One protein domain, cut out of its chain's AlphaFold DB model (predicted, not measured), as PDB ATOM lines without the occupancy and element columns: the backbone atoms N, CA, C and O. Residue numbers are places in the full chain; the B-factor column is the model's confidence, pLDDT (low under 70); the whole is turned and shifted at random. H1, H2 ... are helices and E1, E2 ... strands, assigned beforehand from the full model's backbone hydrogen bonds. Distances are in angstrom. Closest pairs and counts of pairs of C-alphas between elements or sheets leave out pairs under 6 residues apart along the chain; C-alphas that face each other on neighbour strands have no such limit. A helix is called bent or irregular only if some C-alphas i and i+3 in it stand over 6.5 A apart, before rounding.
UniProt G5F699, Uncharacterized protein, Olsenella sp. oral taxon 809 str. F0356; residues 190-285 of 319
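This is residues 190 to 285 of the 319 residues of an uncharacterized protein of Olsenella sp. oral taxon 809 str. F0356 (UniProt G5F699). Helix H4 lies in the middle of a small helical body, with H1 crossing it on one side, H3 crossing it on the other, and short H2 near it between the two. A narrow ribbon of two short strands, E1 and E2, lies beside this body, and beyond E2 the chain goes out to a small second lobe, where H5 and H6 meet at a corner. The printed part has 96 residues, with six named helices and two named strands in the order E1, H1, H2, H3, H4, E2, H5, H6. The strands form one antiparallel sheet, E1 - E2, and the class is mostly helix. The whole is compact, with a radius of gyration of the C-alphas of 14.3 A, and it spans 40 by 27 by 23 A, the small lobe lying at one end of the longest span.

The printed part begins with strand E1, residues 190 to 192, whose antiparallel neighbour is E2, residues 257 to 260, at 164 degrees between their directions. N 190 and O 259 are 2.8 A apart and N 257 and O 192 are 2.8 A apart, both within hydrogen-bond range. C-alphas 191 and 258 face each other at 4.6 A. A tight link leads to H1, residues 194 to 202, which touches H4, residues 239 to 249. They run opposite ways at a steep tilt of 48 degrees, and their closest C-alphas, those of Leu 201 and His 241, are 6.1 A apart. H2, residues 205 to 208, is close to H4 but not clearly touching it, the closest C-alphas being those of Phe 206 and His 241 at 6.9 A. H3, residues 211 to 223, touches H4, the closest C-alphas being those of Ala 223 and Ala 246 at 5.4 A. They run the same way at a steep tilt of 56 degrees, while H1 and H3 are apart. The closest C-alphas of H4 and E2 are those of Tyr 247 and Leu 257, 7.4 A apart. After E2 come H5, residues 267 to 275, and H6, residues 280 to 283. These two only just touch, with 3 pairs of C-alphas within 8 A, and touch only at the corner by their link; the closest C-alphas are those of Leu 273 and Ser 281 at 6.6 A. H5 and H4 are apart, while the closest C-alphas of E2 and H6, those of Val 258 and Pro 280, are 6.8 A apart. Every O i to N i+4 pair is within hydrogen-bond range in H1, H4 and H5, and 6 of 9 are in H3; H2 and H6 are too short for such a pair.

E1 starts at C-alpha 190, at (12.760, -1.336, 54.400), and is 6.3 A long from first to last C-alpha. H1 measures 12.2 A and H2 4.9 A. H3, the longest helix by residues, measures 17.8 A and is irregular, with C-alphas 214 and 217 7.7 A apart. H4 measures 15.2 A, from C-alpha 239 at (21.782, 10.569, 48.138) to C-alpha 249. E2 measures 9.9 A and H5 12.1 A. H6 measures 5.0 A and ends with C-alpha 283 at (18.456, -13.456, 50.788).

The C-alphas farthest apart are those of Ser 209 and Glu 275, at 41.3 A. The printed part has no cut. The link from H3 to H4, residues 224 to 238, is long, and residues 263 to 268 stand free. Mean pLDDT of the printed part is 79.8; it is under 70 at residues 264 to 269, 271 to 272 and 275 to 285.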
ATOM      1  N   ASP A 190      13.826  -1.366  55.392       71.94
ATOM      2  CA  ASP A 190      12.760  -1.336  54.400       71.94
ATOM      3  C   ASP A 190      13.052  -2.221  53.183       71.94
ATOM      4  O   ASP A 190      14.047  -2.046  52.499       71.94
ATOM      5  N   TYR A 191      12.143  -3.142  52.870       74.44
ATOM      6  CA  TYR A 191      12.074  -3.912  51.625       74.44
ATOM      7  C   TYR A 191      11.109  -3.263  50.625       74.44
ATOM      8  O   TYR A 191       9.908  -3.195  50.894       74.44
ATOM      9  N   LEU A 192      11.611  -2.805  49.486       75.38
ATOM     10  CA  LEU A 192      10.831  -2.121  48.457       75.38
ATOM     11  C   LEU A 192      10.915  -2.893  47.142       75.38
ATOM     12  O   LEU A 192      12.010  -3.240  46.690       75.38
ATOM     13  N   ASP A 193       9.776  -3.159  46.511       79.06
ATOM     14  CA  ASP A 193       9.776  -3.704  45.154       79.06
ATOM     15  C   ASP A 193      10.156  -2.630  44.112       79.06
ATOM     16  O   ASP A 193      10.264  -1.435  44.401       79.06
ATOM     17  N   ARG A 194      10.406  -3.049  42.865       83.81
ATOM     18  CA  ARG A 194      10.784  -2.133  41.775       83.81
ATOM     19  C   ARG A 194       9.787  -0.989  41.590       83.81
ATOM     20  O   ARG A 194      10.183   0.138  41.299       83.81
ATOM     21  N   GLU A 195       8.509  -1.302  41.696       82.25
ATOM     22  CA  GLU A 195       7.409  -0.411  41.374       82.25
ATOM     23  C   GLU A 195       7.156   0.591  42.509       82.25
ATOM     24  O   GLU A 195       6.871   1.759  42.252       82.25
ATOM     25  N   GLU A 196       7.336   0.169  43.759       82.56
ATOM     26  CA  GLU A 196       7.404   1.029  44.941       82.56
ATOM     27  C   GLU A 196       8.590   1.992  44.855       82.56
ATOM     28  O   GLU A 196       8.388   3.203  44.920       82.56
ATOM     29  N   VAL A 197       9.807   1.493  44.588       87.12
ATOM     30  CA  VAL A 197      10.994   2.359  44.440       87.12
ATOM     31  C   VAL A 197      10.803   3.384  43.322       87.12
ATOM     32  O   VAL A 197      11.187   4.547  43.468       87.12
ATOM     33  N   ARG A 198      10.208   2.964  42.200       89.25
ATOM     34  CA  ARG A 198       9.901   3.844  41.071       89.25
ATOM     35  C   ARG A 198       8.915   4.938  41.472       89.25
ATOM     36  O   ARG A 198       9.199   6.108  41.225       89.25
ATOM     37  N   ARG A 199       7.800   4.575  42.110       87.94
ATOM     38  CA  ARG A 199       6.788   5.535  42.577       87.94
ATOM     39  C   ARG A 199       7.370   6.532  43.578       87.94
ATOM     40  O   ARG A 199       7.186   7.734  43.391       87.94
ATOM     41  N   ASP A 200       8.122   6.061  44.569       86.50
ATOM     42  CA  ASP A 200       8.746   6.918  45.585       86.50
ATOM     43  C   ASP A 200       9.751   7.896  44.968       86.50
ATOM     44  O   ASP A 200       9.822   9.067  45.349       86.50
ATOM     45  N   LEU A 201      10.537   7.434  43.989       89.69
ATOM     46  CA  LEU A 201      11.464   8.296  43.268       89.69
ATOM     47  C   LEU A 201      10.709   9.347  42.448       89.69
ATOM     48  O   LEU A 201      11.022  10.529  42.568       89.69
ATOM     49  N   GLU A 202       9.721   8.946  41.648       90.31
ATOM     50  CA  GLU A 202       8.956   9.842  40.768       90.31
ATOM     51  C   GLU A 202       8.193  10.932  41.536       90.31
ATOM     52  O   GLU A 202       8.057  12.051  41.040       90.31
ATOM     53  N   GLN A 203       7.748  10.638  42.761       89.12
ATOM     54  CA  GLN A 203       7.064  11.591  43.643       89.12
ATOM     55  C   GLN A 203       8.017  12.530  44.402       89.12
ATOM     56  O   GLN A 203       7.572  13.478  45.050       89.12
ATOM     57  N   SER A 204       9.330  12.299  44.337       87.31
ATOM     58  CA  SER A 204      10.308  13.105  45.068       87.31
ATOM     59  C   SER A 204      10.608  14.451  44.400       87.31
ATOM     60  O   SER A 204      10.683  14.575  43.174       87.31
ATOM     61  N   PHE A 205      10.932  15.460  45.218       86.00
ATOM     62  CA  PHE A 205      11.439  16.745  44.720       86.00
ATOM     63  C   PHE A 205      12.718  16.578  43.880       86.00
ATOM     64  O   PHE A 205      12.940  17.314  42.917       86.00
ATOM     65  N   PHE A 206      13.551  15.584  44.202       85.88
ATOM     66  CA  PHE A 206      14.753  15.257  43.433       85.88
ATOM     67  C   PHE A 206      14.426  14.886  41.978       85.88
ATOM     68  O   PHE A 206      15.103  15.343  41.053       85.88
ATOM     69  N   TYR A 207      13.363  14.107  41.763       86.75
ATOM     70  CA  TYR A 207      12.917  13.737  40.423       86.75
ATOM     71  C   TYR A 207      12.211  14.897  39.714       86.75
ATOM     72  O   TYR A 207      12.550  15.226  38.574       86.75
ATOM     73  N   MET A 208      11.298  15.579  40.417       88.69
ATOM     74  CA  MET A 208      10.528  16.710  39.884       88.69
ATOM     75  C   MET A 208      11.398  17.904  39.470       88.69
ATOM     76  O   MET A 208      11.133  18.536  38.452       88.69
ATOM     77  N   SER A 209      12.449  18.210  40.234       87.56
ATOM     78  CA  SER A 209      13.392  19.295  39.922       87.56
ATOM     79  C   SER A 209      14.289  18.996  38.717       87.56
ATOM     80  O   SER A 209      15.000  19.879  38.242       87.56
ATOM     81  N   GLY A 210      14.293  17.755  38.218       85.94
ATOM     82  CA  GLY A 210      15.140  17.329  37.105       85.94
ATOM     83  C   GLY A 210      16.619  17.153  37.465       85.94
ATOM     84  O   GLY A 210      17.411  16.830  36.580       85.94
ATOM     85  N   ALA A 211      17.000  17.305  38.740       84.06
ATOM     86  CA  ALA A 211      18.385  17.193  39.213       84.06
ATOM     87  C   ALA A 211      19.032  15.836  38.872       84.06
ATOM     88  O   ALA A 211      20.233  15.756  38.612       84.06
ATOM     89  N   TRP A 212      18.223  14.776  38.803       84.25
ATOM     90  CA  TRP A 212      18.646  13.431  38.418       84.25
ATOM     91  C   TRP A 212      19.235  13.342  37.001       84.25
ATOM     92  O   TRP A 212      20.137  12.539  36.767       84.25
ATOM     93  N   ARG A 213      18.776  14.179  36.058       87.62
ATOM     94  CA  ARG A 213      19.194  14.113  34.646       87.62
ATOM     95  C   ARG A 213      20.685  14.362  34.476       87.62
ATOM     96  O   ARG A 213      21.329  13.681  33.690       87.62
ATOM     97  N   ALA A 214      21.240  15.286  35.258       86.31
ATOM     98  CA  ALA A 214      22.661  15.621  35.217       86.31
ATOM     99  C   ALA A 214      23.572  14.468  35.674       86.31
ATOM    100  O   ALA A 214      24.777  14.515  35.448       86.31
ATOM    101  N   ARG A 215      23.013  13.452  36.343       83.62
ATOM    102  CA  ARG A 215      23.744  12.309  36.907       83.62
ATOM    103  C   ARG A 215      23.357  10.970  36.286       83.62
ATOM    104  O   ARG A 215      23.958   9.962  36.635       83.62
ATOM    105  N   LEU A 216      22.379  10.941  35.382       87.75
ATOM    106  CA  LEU A 216      21.814   9.700  34.857       87.75
ATOM    107  C   LEU A 216      22.859   8.836  34.142       87.75
ATOM    108  O   LEU A 216      22.941   7.641  34.408       87.75
ATOM    109  N   ASP A 217      23.666   9.436  33.267       89.31
ATOM    110  CA  ASP A 217      24.663   8.693  32.486       89.31
ATOM    111  C   ASP A 217      25.768   8.112  33.381       89.31
ATOM    112  O   ASP A 217      26.173   6.959  33.216       89.31
ATOM    113  N   GLU A 218      26.197   8.878  34.391       89.75
ATOM    114  CA  GLU A 218      27.144   8.427  35.416       89.75
ATOM    115  C   GLU A 218      26.561   7.250  36.216       89.75
ATOM    116  O   GLU A 218      27.203   6.209  36.368       89.75
ATOM    117  N   VAL A 219      25.312   7.380  36.673       90.00
ATOM    118  CA  VAL A 219      24.616   6.342  37.441       90.00
ATOM    119  C   VAL A 219      24.435   5.069  36.625       90.00
ATOM    120  O   VAL A 219      24.722   3.995  37.141       90.00
ATOM    121  N   ARG A 220      24.028   5.161  35.355       89.50
ATOM    122  CA  ARG A 220      23.879   3.997  34.465       89.50
ATOM    123  C   ARG A 220      25.178   3.224  34.310       89.50
ATOM    124  O   ARG A 220      25.192   2.003  34.460       89.50
ATOM    125  N   SER A 221      26.278   3.935  34.056       88.12
ATOM    126  CA  SER A 221      27.593   3.309  33.916       88.12
ATOM    127  C   SER A 221      28.030   2.597  35.199       88.12
ATOM    128  O   SER A 221      28.629   1.524  35.132       88.12
ATOM    129  N   LEU A 222      27.758   3.185  36.366       88.94
ATOM    130  CA  LEU A 222      28.165   2.633  37.658       88.94
ATOM    131  C   LEU A 222      27.256   1.482  38.108       88.94
ATOM    132  O   LEU A 222      27.760   0.429  38.499       88.94
ATOM    133  N   ALA A 223      25.939   1.647  38.002       87.00
ATOM    134  CA  ALA A 223      24.940   0.648  38.371       87.00
ATOM    135  C   ALA A 223      25.037  -0.619  37.509       87.00
ATOM    136  O   ALA A 223      24.902  -1.728  38.025       87.00
ATOM    137  N   GLY A 224      25.351  -0.472  36.218       82.69
ATOM    138  CA  GLY A 224      25.580  -1.601  35.314       82.69
ATOM    139  C   GLY A 224      26.836  -2.420  35.635       82.69
ATOM    140  O   GLY A 224      26.929  -3.573  35.224       82.69
ATOM    141  N   SER A 225      27.795  -1.863  36.387       83.56
ATOM    142  CA  SER A 225      29.065  -2.540  36.696       83.56
ATOM    143  C   SER A 225      28.957  -3.623  37.777       83.56
ATOM    144  O   SER A 225      29.885  -4.414  37.934       83.56
ATOM    145  N   GLY A 226      27.866  -3.639  38.555       78.69
ATOM    146  CA  GLY A 226      27.667  -4.576  39.669       78.69
ATOM    147  C   GLY A 226      28.614  -4.376  40.862       78.69
ATOM    148  O   GLY A 226      28.653  -5.213  41.761       78.69
ATOM    149  N   ARG A 227      29.400  -3.291  40.890       83.56
ATOM    150  CA  ARG A 227      30.341  -2.990  41.981       83.56
ATOM    151  C   ARG A 227      29.637  -2.254  43.129       83.56
ATOM    152  O   ARG A 227      28.743  -1.452  42.861       83.56
ATOM    153  N   PRO A 228      30.065  -2.445  44.394       87.44
ATOM    154  CA  PRO A 228      29.555  -1.661  45.516       87.44
ATOM    155  C   PRO A 228      29.747  -0.155  45.292       87.44
ATOM    156  O   PRO A 228      30.832   0.285  44.906       87.44
ATOM    157  N   LEU A 229      28.701   0.629  45.558       88.75
ATOM    158  CA  LEU A 229      28.700   2.080  45.372       88.75
ATOM    159  C   LEU A 229      28.709   2.797  46.723       88.75
ATOM    160  O   LEU A 229      27.877   2.529  47.584       88.75
ATOM    161  N   LEU A 230      29.630   3.750  46.886       90.50
ATOM    162  CA  LEU A 230      29.664   4.656  48.032       90.50
ATOM    163  C   LEU A 230      29.213   6.051  47.592       90.50
ATOM    164  O   LEU A 230      29.933   6.747  46.876       90.50
ATOM    165  N   LEU A 231      28.041   6.480  48.055       89.06
ATOM    166  CA  LEU A 231      27.500   7.802  47.750       89.06
ATOM    167  C   LEU A 231      27.952   8.815  48.806       89.06
ATOM    168  O   LEU A 231      27.600   8.709  49.980       89.06
ATOM    169  N   ARG A 232      28.722   9.823  48.387       89.12
ATOM    170  CA  ARG A 232      29.213  10.899  49.261       89.12
ATOM    171  C   ARG A 232      28.530  12.217  48.924       89.12
ATOM    172  O   ARG A 232      28.293  12.518  47.761       89.12
ATOM    173  N   GLY A 233      28.238  13.007  49.949       86.19
ATOM    174  CA  GLY A 233      27.590  14.307  49.806       86.19
ATOM    175  C   GLY A 233      27.039  14.805  51.135       86.19
ATOM    176  O   GLY A 233      26.963  14.044  52.105       86.19
ATOM    177  N   GLU A 234      26.636  16.066  51.170       85.88
ATOM    178  CA  GLU A 234      26.066  16.707  52.355       85.88
ATOM    179  C   GLU A 234      24.683  16.137  52.705       85.88
ATOM    180  O   GLU A 234      24.031  15.445  51.911       85.88
ATOM    181  N   VAL A 235      24.240  16.357  53.940       79.25
ATOM    182  CA  VAL A 235      22.894  15.963  54.372       79.25
ATOM    183  C   VAL A 235      21.867  16.708  53.512       79.25
ATOM    184  O   VAL A 235      22.016  17.897  53.252       79.25
ATOM    185  N   GLY A 236      20.853  15.998  53.016       76.25
ATOM    186  CA  GLY A 236      19.810  16.586  52.168       76.25
ATOM    187  C   GLY A 236      20.118  16.653  50.665       76.25
ATOM    188  O   GLY A 236      19.230  17.000  49.895       76.25
ATOM    189  N   THR A 237      21.299  16.240  50.186       79.00
ATOM    190  CA  THR A 237      21.637  16.281  48.741       79.00
ATOM    191  C   THR A 237      21.024  15.145  47.906       79.00
ATOM    192  O   THR A 237      21.548  14.793  46.851       79.00
ATOM    193  N   GLY A 238      19.954  14.505  48.385       82.94
ATOM    194  CA  GLY A 238      19.238  13.468  47.636       82.94
ATOM    195  C   GLY A 238      19.998  12.151  47.424       82.94
ATOM    196  O   GLY A 238      19.658  11.415  46.504       82.94
ATOM    197  N   LYS A 239      20.998  11.821  48.257       89.31
ATOM    198  CA  LYS A 239      21.782  10.569  48.138       89.31
ATOM    199  C   LYS A 239      20.905   9.310  48.099       89.31
ATOM    200  O   LYS A 239      21.174   8.407  47.319       89.31
ATOM    201  N   GLU A 240      19.843   9.282  48.897       88.50
ATOM    202  CA  GLU A 240      18.855   8.196  48.909       88.50
ATOM    203  C   GLU A 240      18.136   8.055  47.557       88.50
ATOM    204  O   GLU A 240      18.068   6.967  46.993       88.50
ATOM    205  N   HIS A 241      17.682   9.167  46.977       90.88
ATOM    206  CA  HIS A 241      17.050   9.184  45.656       90.88
ATOM    207  C   HIS A 241      18.023   8.760  44.548       90.88
ATOM    208  O   HIS A 241      17.636   8.062  43.613       90.88
ATOM    209  N   LEU A 242      19.300   9.131  44.672       90.31
ATOM    210  CA  LEU A 242      20.348   8.684  43.759       90.31
ATOM    211  C   LEU A 242      20.607   7.172  43.883       90.31
ATOM    212  O   LEU A 242      20.808   6.514  42.866       90.31
ATOM    213  N   ALA A 243      20.543   6.608  45.094       91.50
ATOM    214  CA  ALA A 243      20.618   5.163  45.313       91.50
ATOM    215  C   ALA A 243      19.415   4.427  44.697       91.50
ATOM    216  O   ALA A 243      19.600   3.411  44.032       91.50
ATOM    217  N   ARG A 244      18.198   4.973  44.844       91.88
ATOM    218  CA  ARG A 244      16.986   4.450  44.187       91.88
ATOM    219  C   ARG A 244      17.111   4.471  42.663       91.88
ATOM    220  O   ARG A 244      16.811   3.474  42.015       91.88
ATOM    221  N   LEU A 245      17.608   5.571  42.093       92.19
ATOM    222  CA  LEU A 245      17.876   5.672  40.655       92.19
ATOM    223  C   LEU A 245      18.919   4.637  40.208       92.19
ATOM    224  O   LEU A 245      18.707   3.956  39.210       92.19
ATOM    225  N   ALA A 246      20.009   4.480  40.964       91.94
ATOM    226  CA  ALA A 246      21.029   3.475  40.682       91.94
ATOM    227  C   ALA A 246      20.455   2.057  40.706       91.94
ATOM    228  O   ALA A 246      20.743   1.278  39.806       91.94
ATOM    229  N   TYR A 247      19.597   1.735  41.674       92.06
ATOM    230  CA  TYR A 247      18.892   0.457  41.713       92.06
ATOM    231  C   TYR A 247      18.008   0.244  40.471       92.06
ATOM    232  O   TYR A 247      18.123  -0.802  39.833       92.06
ATOM    233  N   LEU A 248      17.188   1.228  40.080       90.88
ATOM    234  CA  LEU A 248      16.290   1.121  38.919       90.88
ATOM    235  C   LEU A 248      17.034   0.956  37.583       90.88
ATOM    236  O   LEU A 248      16.531   0.280  36.687       90.88
ATOM    237  N   GLU A 249      18.217   1.558  37.464       91.25
ATOM    238  CA  GLU A 249      19.100   1.450  36.293       91.25
ATOM    239  C   GLU A 249      20.038   0.226  36.367       91.25
ATOM    240  O   GLU A 249      20.761  -0.066  35.415       91.25
ATOM    241  N   SER A 250      20.039  -0.508  37.484       89.56
ATOM    242  CA  SER A 250      20.866  -1.703  37.668       89.56
ATOM    243  C   SER A 250      20.213  -2.964  37.079       89.56
ATOM    244  O   SER A 250      18.979  -3.066  36.994       89.56
ATOM    245  N   PRO A 251      21.016  -3.997  36.759       85.81
ATOM    246  CA  PRO A 251      20.496  -5.312  36.389       85.81
ATOM    247  C   PRO A 251      19.804  -6.048  37.548       85.81
ATOM    248  O   PRO A 251      19.214  -7.089  37.296       85.81
ATOM    249  N   LEU A 252      19.873  -5.530  38.783       84.62
ATOM    250  CA  LEU A 252      19.226  -6.089  39.979       84.62
ATOM    251  C   LEU A 252      17.841  -5.480  40.247       84.62
ATOM    252  O   LEU A 252      17.231  -5.774  41.270       84.62
ATOM    253  N   SER A 253      17.336  -4.633  39.341       84.19
ATOM    254  CA  SER A 253      16.012  -3.994  39.449       84.19
ATOM    255  C   SER A 253      14.826  -4.975  39.418       84.19
ATOM    256  O   SER A 253      13.674  -4.548  39.446       84.19
ATOM    257  N   ASP A 254      15.094  -6.273  39.299       79.00
ATOM    258  CA  ASP A 254      14.161  -7.398  39.338       79.00
ATOM    259  C   ASP A 254      14.107  -8.118  40.702       79.00
ATOM    260  O   ASP A 254      13.331  -9.068  40.865       79.00
ATOM    261  N   VAL A 255      14.907  -7.684  41.682       81.25
ATOM    262  CA  VAL A 255      14.956  -8.204  43.060       81.25
ATOM    263  C   VAL A 255      14.643  -7.064  44.038       81.25
ATOM    264  O   VAL A 255      15.141  -5.968  43.816       81.25
ATOM    265  N   PRO A 256      13.882  -7.275  45.134       80.94
ATOM    266  CA  PRO A 256      13.538  -6.205  46.067       80.94
ATOM    267  C   PRO A 256      14.761  -5.448  46.593       80.94
ATOM    268  O   PRO A 256      15.747  -6.057  47.020       80.94
ATOM    269  N   LEU A 257      14.668  -4.119  46.606       83.12
ATOM    270  CA  LEU A 257      15.651  -3.238  47.219       83.12
ATOM    271  C   LEU A 257      15.483  -3.284  48.735       83.12
ATOM    272  O   LEU A 257      14.394  -3.028  49.243       83.12
ATOM    273  N   VAL A 258      16.569  -3.550  49.458       81.38
ATOM    274  CA  VAL A 258      16.582  -3.417  50.916       81.38
ATOM    275  C   VAL A 258      17.319  -2.147  51.313       81.38
ATOM    276  O   VAL A 258      18.511  -2.000  51.052       81.38
ATOM    277  N   PHE A 259      16.605  -1.238  51.958       79.81
ATOM    278  CA  PHE A 259      17.129  -0.031  52.563       79.81
ATOM    279  C   PHE A 259      17.358  -0.268  54.056       79.81
ATOM    280  O   PHE A 259      16.495  -0.810  54.739       79.81
ATOM    281  N   VAL A 260      18.536   0.106  54.555       80.94
ATOM    282  CA  VAL A 260      18.900  -0.028  55.970       80.94
ATOM    283  C   VAL A 260      19.395   1.325  56.469       80.94
ATOM    284  O   VAL A 260      20.481   1.768  56.098       80.94
ATOM    285  N   ASP A 261      18.597   1.974  57.306       76.31
ATOM    286  CA  ASP A 261      18.957   3.183  58.030       76.31
ATOM    287  C   ASP A 261      19.682   2.812  59.327       76.31
ATOM    288  O   ASP A 261      19.085   2.359  60.304       76.31
ATOM    289  N   LEU A 262      20.999   3.013  59.324       76.44
ATOM    290  CA  LEU A 262      21.872   2.689  60.448       76.44
ATOM    291  C   LEU A 262      21.689   3.614  61.660       76.44
ATOM    292  O   LEU A 262      22.105   3.232  62.750       76.44
ATOM    293  N   GLU A 263      21.107   4.808  61.505       72.69
ATOM    294  CA  GLU A 263      20.828   5.702  62.642       72.69
ATOM    295  C   GLU A 263      19.632   5.202  63.453       72.69
ATOM    296  O   GLU A 263      19.571   5.352  64.674       72.69
ATOM    297  N   LEU A 264      18.691   4.578  62.751       67.38
ATOM    298  CA  LEU A 264      17.474   4.013  63.306       67.38
ATOM    299  C   LEU A 264      17.671   2.554  63.766       67.38
ATOM    300  O   LEU A 264      16.947   2.074  64.645       67.38
ATOM    301  N   LEU A 265      18.689   1.872  63.230       69.19
ATOM    302  CA  LEU A 265      19.001   0.476  63.524       69.19
ATOM    303  C   LEU A 265      19.603   0.290  64.930       69.19
ATOM    304  O   LEU A 265      20.751   0.634  65.202       69.19
ATOM    305  N   GLY A 266      18.849  -0.344  65.832       67.50
ATOM    306  CA  GLY A 266      19.359  -0.766  67.145       67.50
ATOM    307  C   GLY A 266      20.214  -2.045  67.101       67.50
ATOM    308  O   GLY A 266      20.228  -2.776  66.112       67.50
ATOM    309  N   GLU A 267      20.856  -2.401  68.224       67.69
ATOM    310  CA  GLU A 267      21.716  -3.602  68.340       67.69
ATOM    311  C   GLU A 267      21.016  -4.912  67.942       67.69
ATOM    312  O   GLU A 267      21.637  -5.818  67.386       67.69
ATOM    313  N   ARG A 268      19.706  -5.023  68.198       62.69
ATOM    314  CA  ARG A 268      18.919  -6.201  67.799       62.69
ATOM    315  C   ARG A 268      18.717  -6.279  66.283       62.69
ATOM    316  O   ARG A 268      18.717  -7.377  65.736       62.69
ATOM    317  N   GLY A 269      18.569  -5.133  65.615       66.38
ATOM    318  CA  GLY A 269      18.486  -5.047  64.157       66.38
ATOM    319  C   GLY A 269      19.807  -5.437  63.499       66.38
ATOM    320  O   GLY A 269      19.810  -6.188  62.529       66.38
ATOM    321  N   LEU A 270      20.933  -5.025  64.089       71.38
ATOM    322  CA  LEU A 270      22.261  -5.425  63.621       71.38
ATOM    323  C   LEU A 270      22.478  -6.945  63.733       71.38
ATOM    324  O   LEU A 270      22.861  -7.572  62.750       71.38
ATOM    325  N   ARG A 271      22.139  -7.558  64.878       68.69
ATOM    326  CA  ARG A 271      22.211  -9.025  65.030       68.69
ATOM    327  C   ARG A 271      21.310  -9.767  64.051       68.69
ATOM    328  O   ARG A 271      21.702 -10.806  63.539       68.69
ATOM    329  N   PHE A 272      20.128  -9.236  63.734       69.00
ATOM    330  CA  PHE A 272      19.268  -9.831  62.710       69.00
ATOM    331  C   PHE A 272      19.941  -9.862  61.330       69.00
ATOM    332  O   PHE A 272      19.831 -10.870  60.635       69.00
ATOM    333  N   LEU A 273      20.666  -8.806  60.943       72.06
ATOM    334  CA  LEU A 273      21.407  -8.775  59.675       72.06
ATOM    335  C   LEU A 273      22.554  -9.799  59.628       72.06
ATOM    336  O   LEU A 273      22.869 -10.302  58.547       72.06
ATOM    337  N   GLU A 274      23.167 -10.097  60.777       70.00
ATOM    338  CA  GLU A 274      24.312 -11.009  60.909       70.00
ATOM    339  C   GLU A 274      23.906 -12.482  61.085       70.00
ATOM    340  O   GLU A 274      24.524 -13.362  60.489       70.00
ATOM    341  N   GLU A 275      22.879 -12.764  61.891       63.78
ATOM    342  CA  GLU A 275      22.598 -14.109  62.420       63.78
ATOM    343  C   GLU A 275      21.352 -14.775  61.806       63.78
ATOM    344  O   GLU A 275      21.192 -15.992  61.908       63.78
ATOM    345  N   SER A 276      20.447 -14.018  61.172       61.88
ATOM    346  CA  SER A 276      19.174 -14.566  60.676       61.88
ATOM    347  C   SER A 276      19.270 -15.113  59.252       61.88
ATOM    348  O   SER A 276      19.752 -14.441  58.346       61.88
ATOM    349  N   TYR A 277      18.685 -16.289  59.006       53.75
ATOM    350  CA  TYR A 277      18.496 -16.842  57.652       53.75
ATOM    351  C   TYR A 277      17.470 -16.060  56.806       53.75
ATOM    352  O   TYR A 277      17.318 -16.286  55.607       53.75
ATOM    353  N   HIS A 278      16.733 -15.143  57.433       53.97
ATOM    354  CA  HIS A 278      15.802 -14.235  56.761       53.97
ATOM    355  C   HIS A 278      16.379 -12.827  56.590       53.97
ATOM    356  O   HIS A 278      15.661 -11.915  56.191       53.97
ATOM    357  N   SER A 279      17.663 -12.638  56.901       60.78
ATOM    358  CA  SER A 279      18.340 -11.367  56.694       60.78
ATOM    359  C   SER A 279      18.440 -11.015  55.198       60.78
ATOM    360  O   SER A 279      18.544 -11.895  54.338       60.78
ATOM    361  N   PRO A 280      18.521  -9.722  54.853       58.06
ATOM    362  CA  PRO A 280      18.839  -9.275  53.496       58.06
ATOM    363  C   PRO A 280      20.120  -9.914  52.938       58.06
ATOM    364  O   PRO A 280      20.195 -10.232  51.752       58.06
ATOM    365  N   SER A 281      21.117 -10.140  53.803       57.62
ATOM    366  CA  SER A 281      22.420 -10.715  53.451       57.62
ATOM    367  C   SER A 281      22.331 -12.195  53.063       57.62
ATOM    368  O   SER A 281      22.998 -12.617  52.121       57.62
ATOM    369  N   SER A 282      21.466 -12.976  53.715       53.44
ATOM    370  CA  SER A 282      21.194 -14.375  53.347       53.44
ATOM    371  C   SER A 282      20.264 -14.490  52.131       53.44
ATOM    372  O   SER A 282      20.399 -15.410  51.320       53.44
ATOM    373  N   MET A 283      19.366 -13.518  51.936       45.03
ATOM    374  CA  MET A 283      18.456 -13.456  50.788       45.03
ATOM    375  C   MET A 283      19.142 -13.144  49.449       45.03
ATOM    376  O   MET A 283      18.572 -13.503  48.413       45.03
ATOM    377  N   ALA A 284      20.327 -12.521  49.460       50.38
ATOM    378  CA  ALA A 284      21.102 -12.144  48.271       50.38
ATOM    379  C   ALA A 284      21.779 -13.328  47.546       50.38
ATOM    380  O   ALA A 284      22.279 -13.162  46.435       50.38
ATOM    381  N   GLY A 285      21.751 -14.533  48.129       39.19
ATOM    382  CA  GLY A 285      22.421 -15.705  47.574       39.19
ATOM    383  C   GLY A 285      23.936 -15.645  47.778       39.19
ATOM    384  O   GLY A 285      24.579 -14.607  47.652       39.19
TER     385      GLY A 285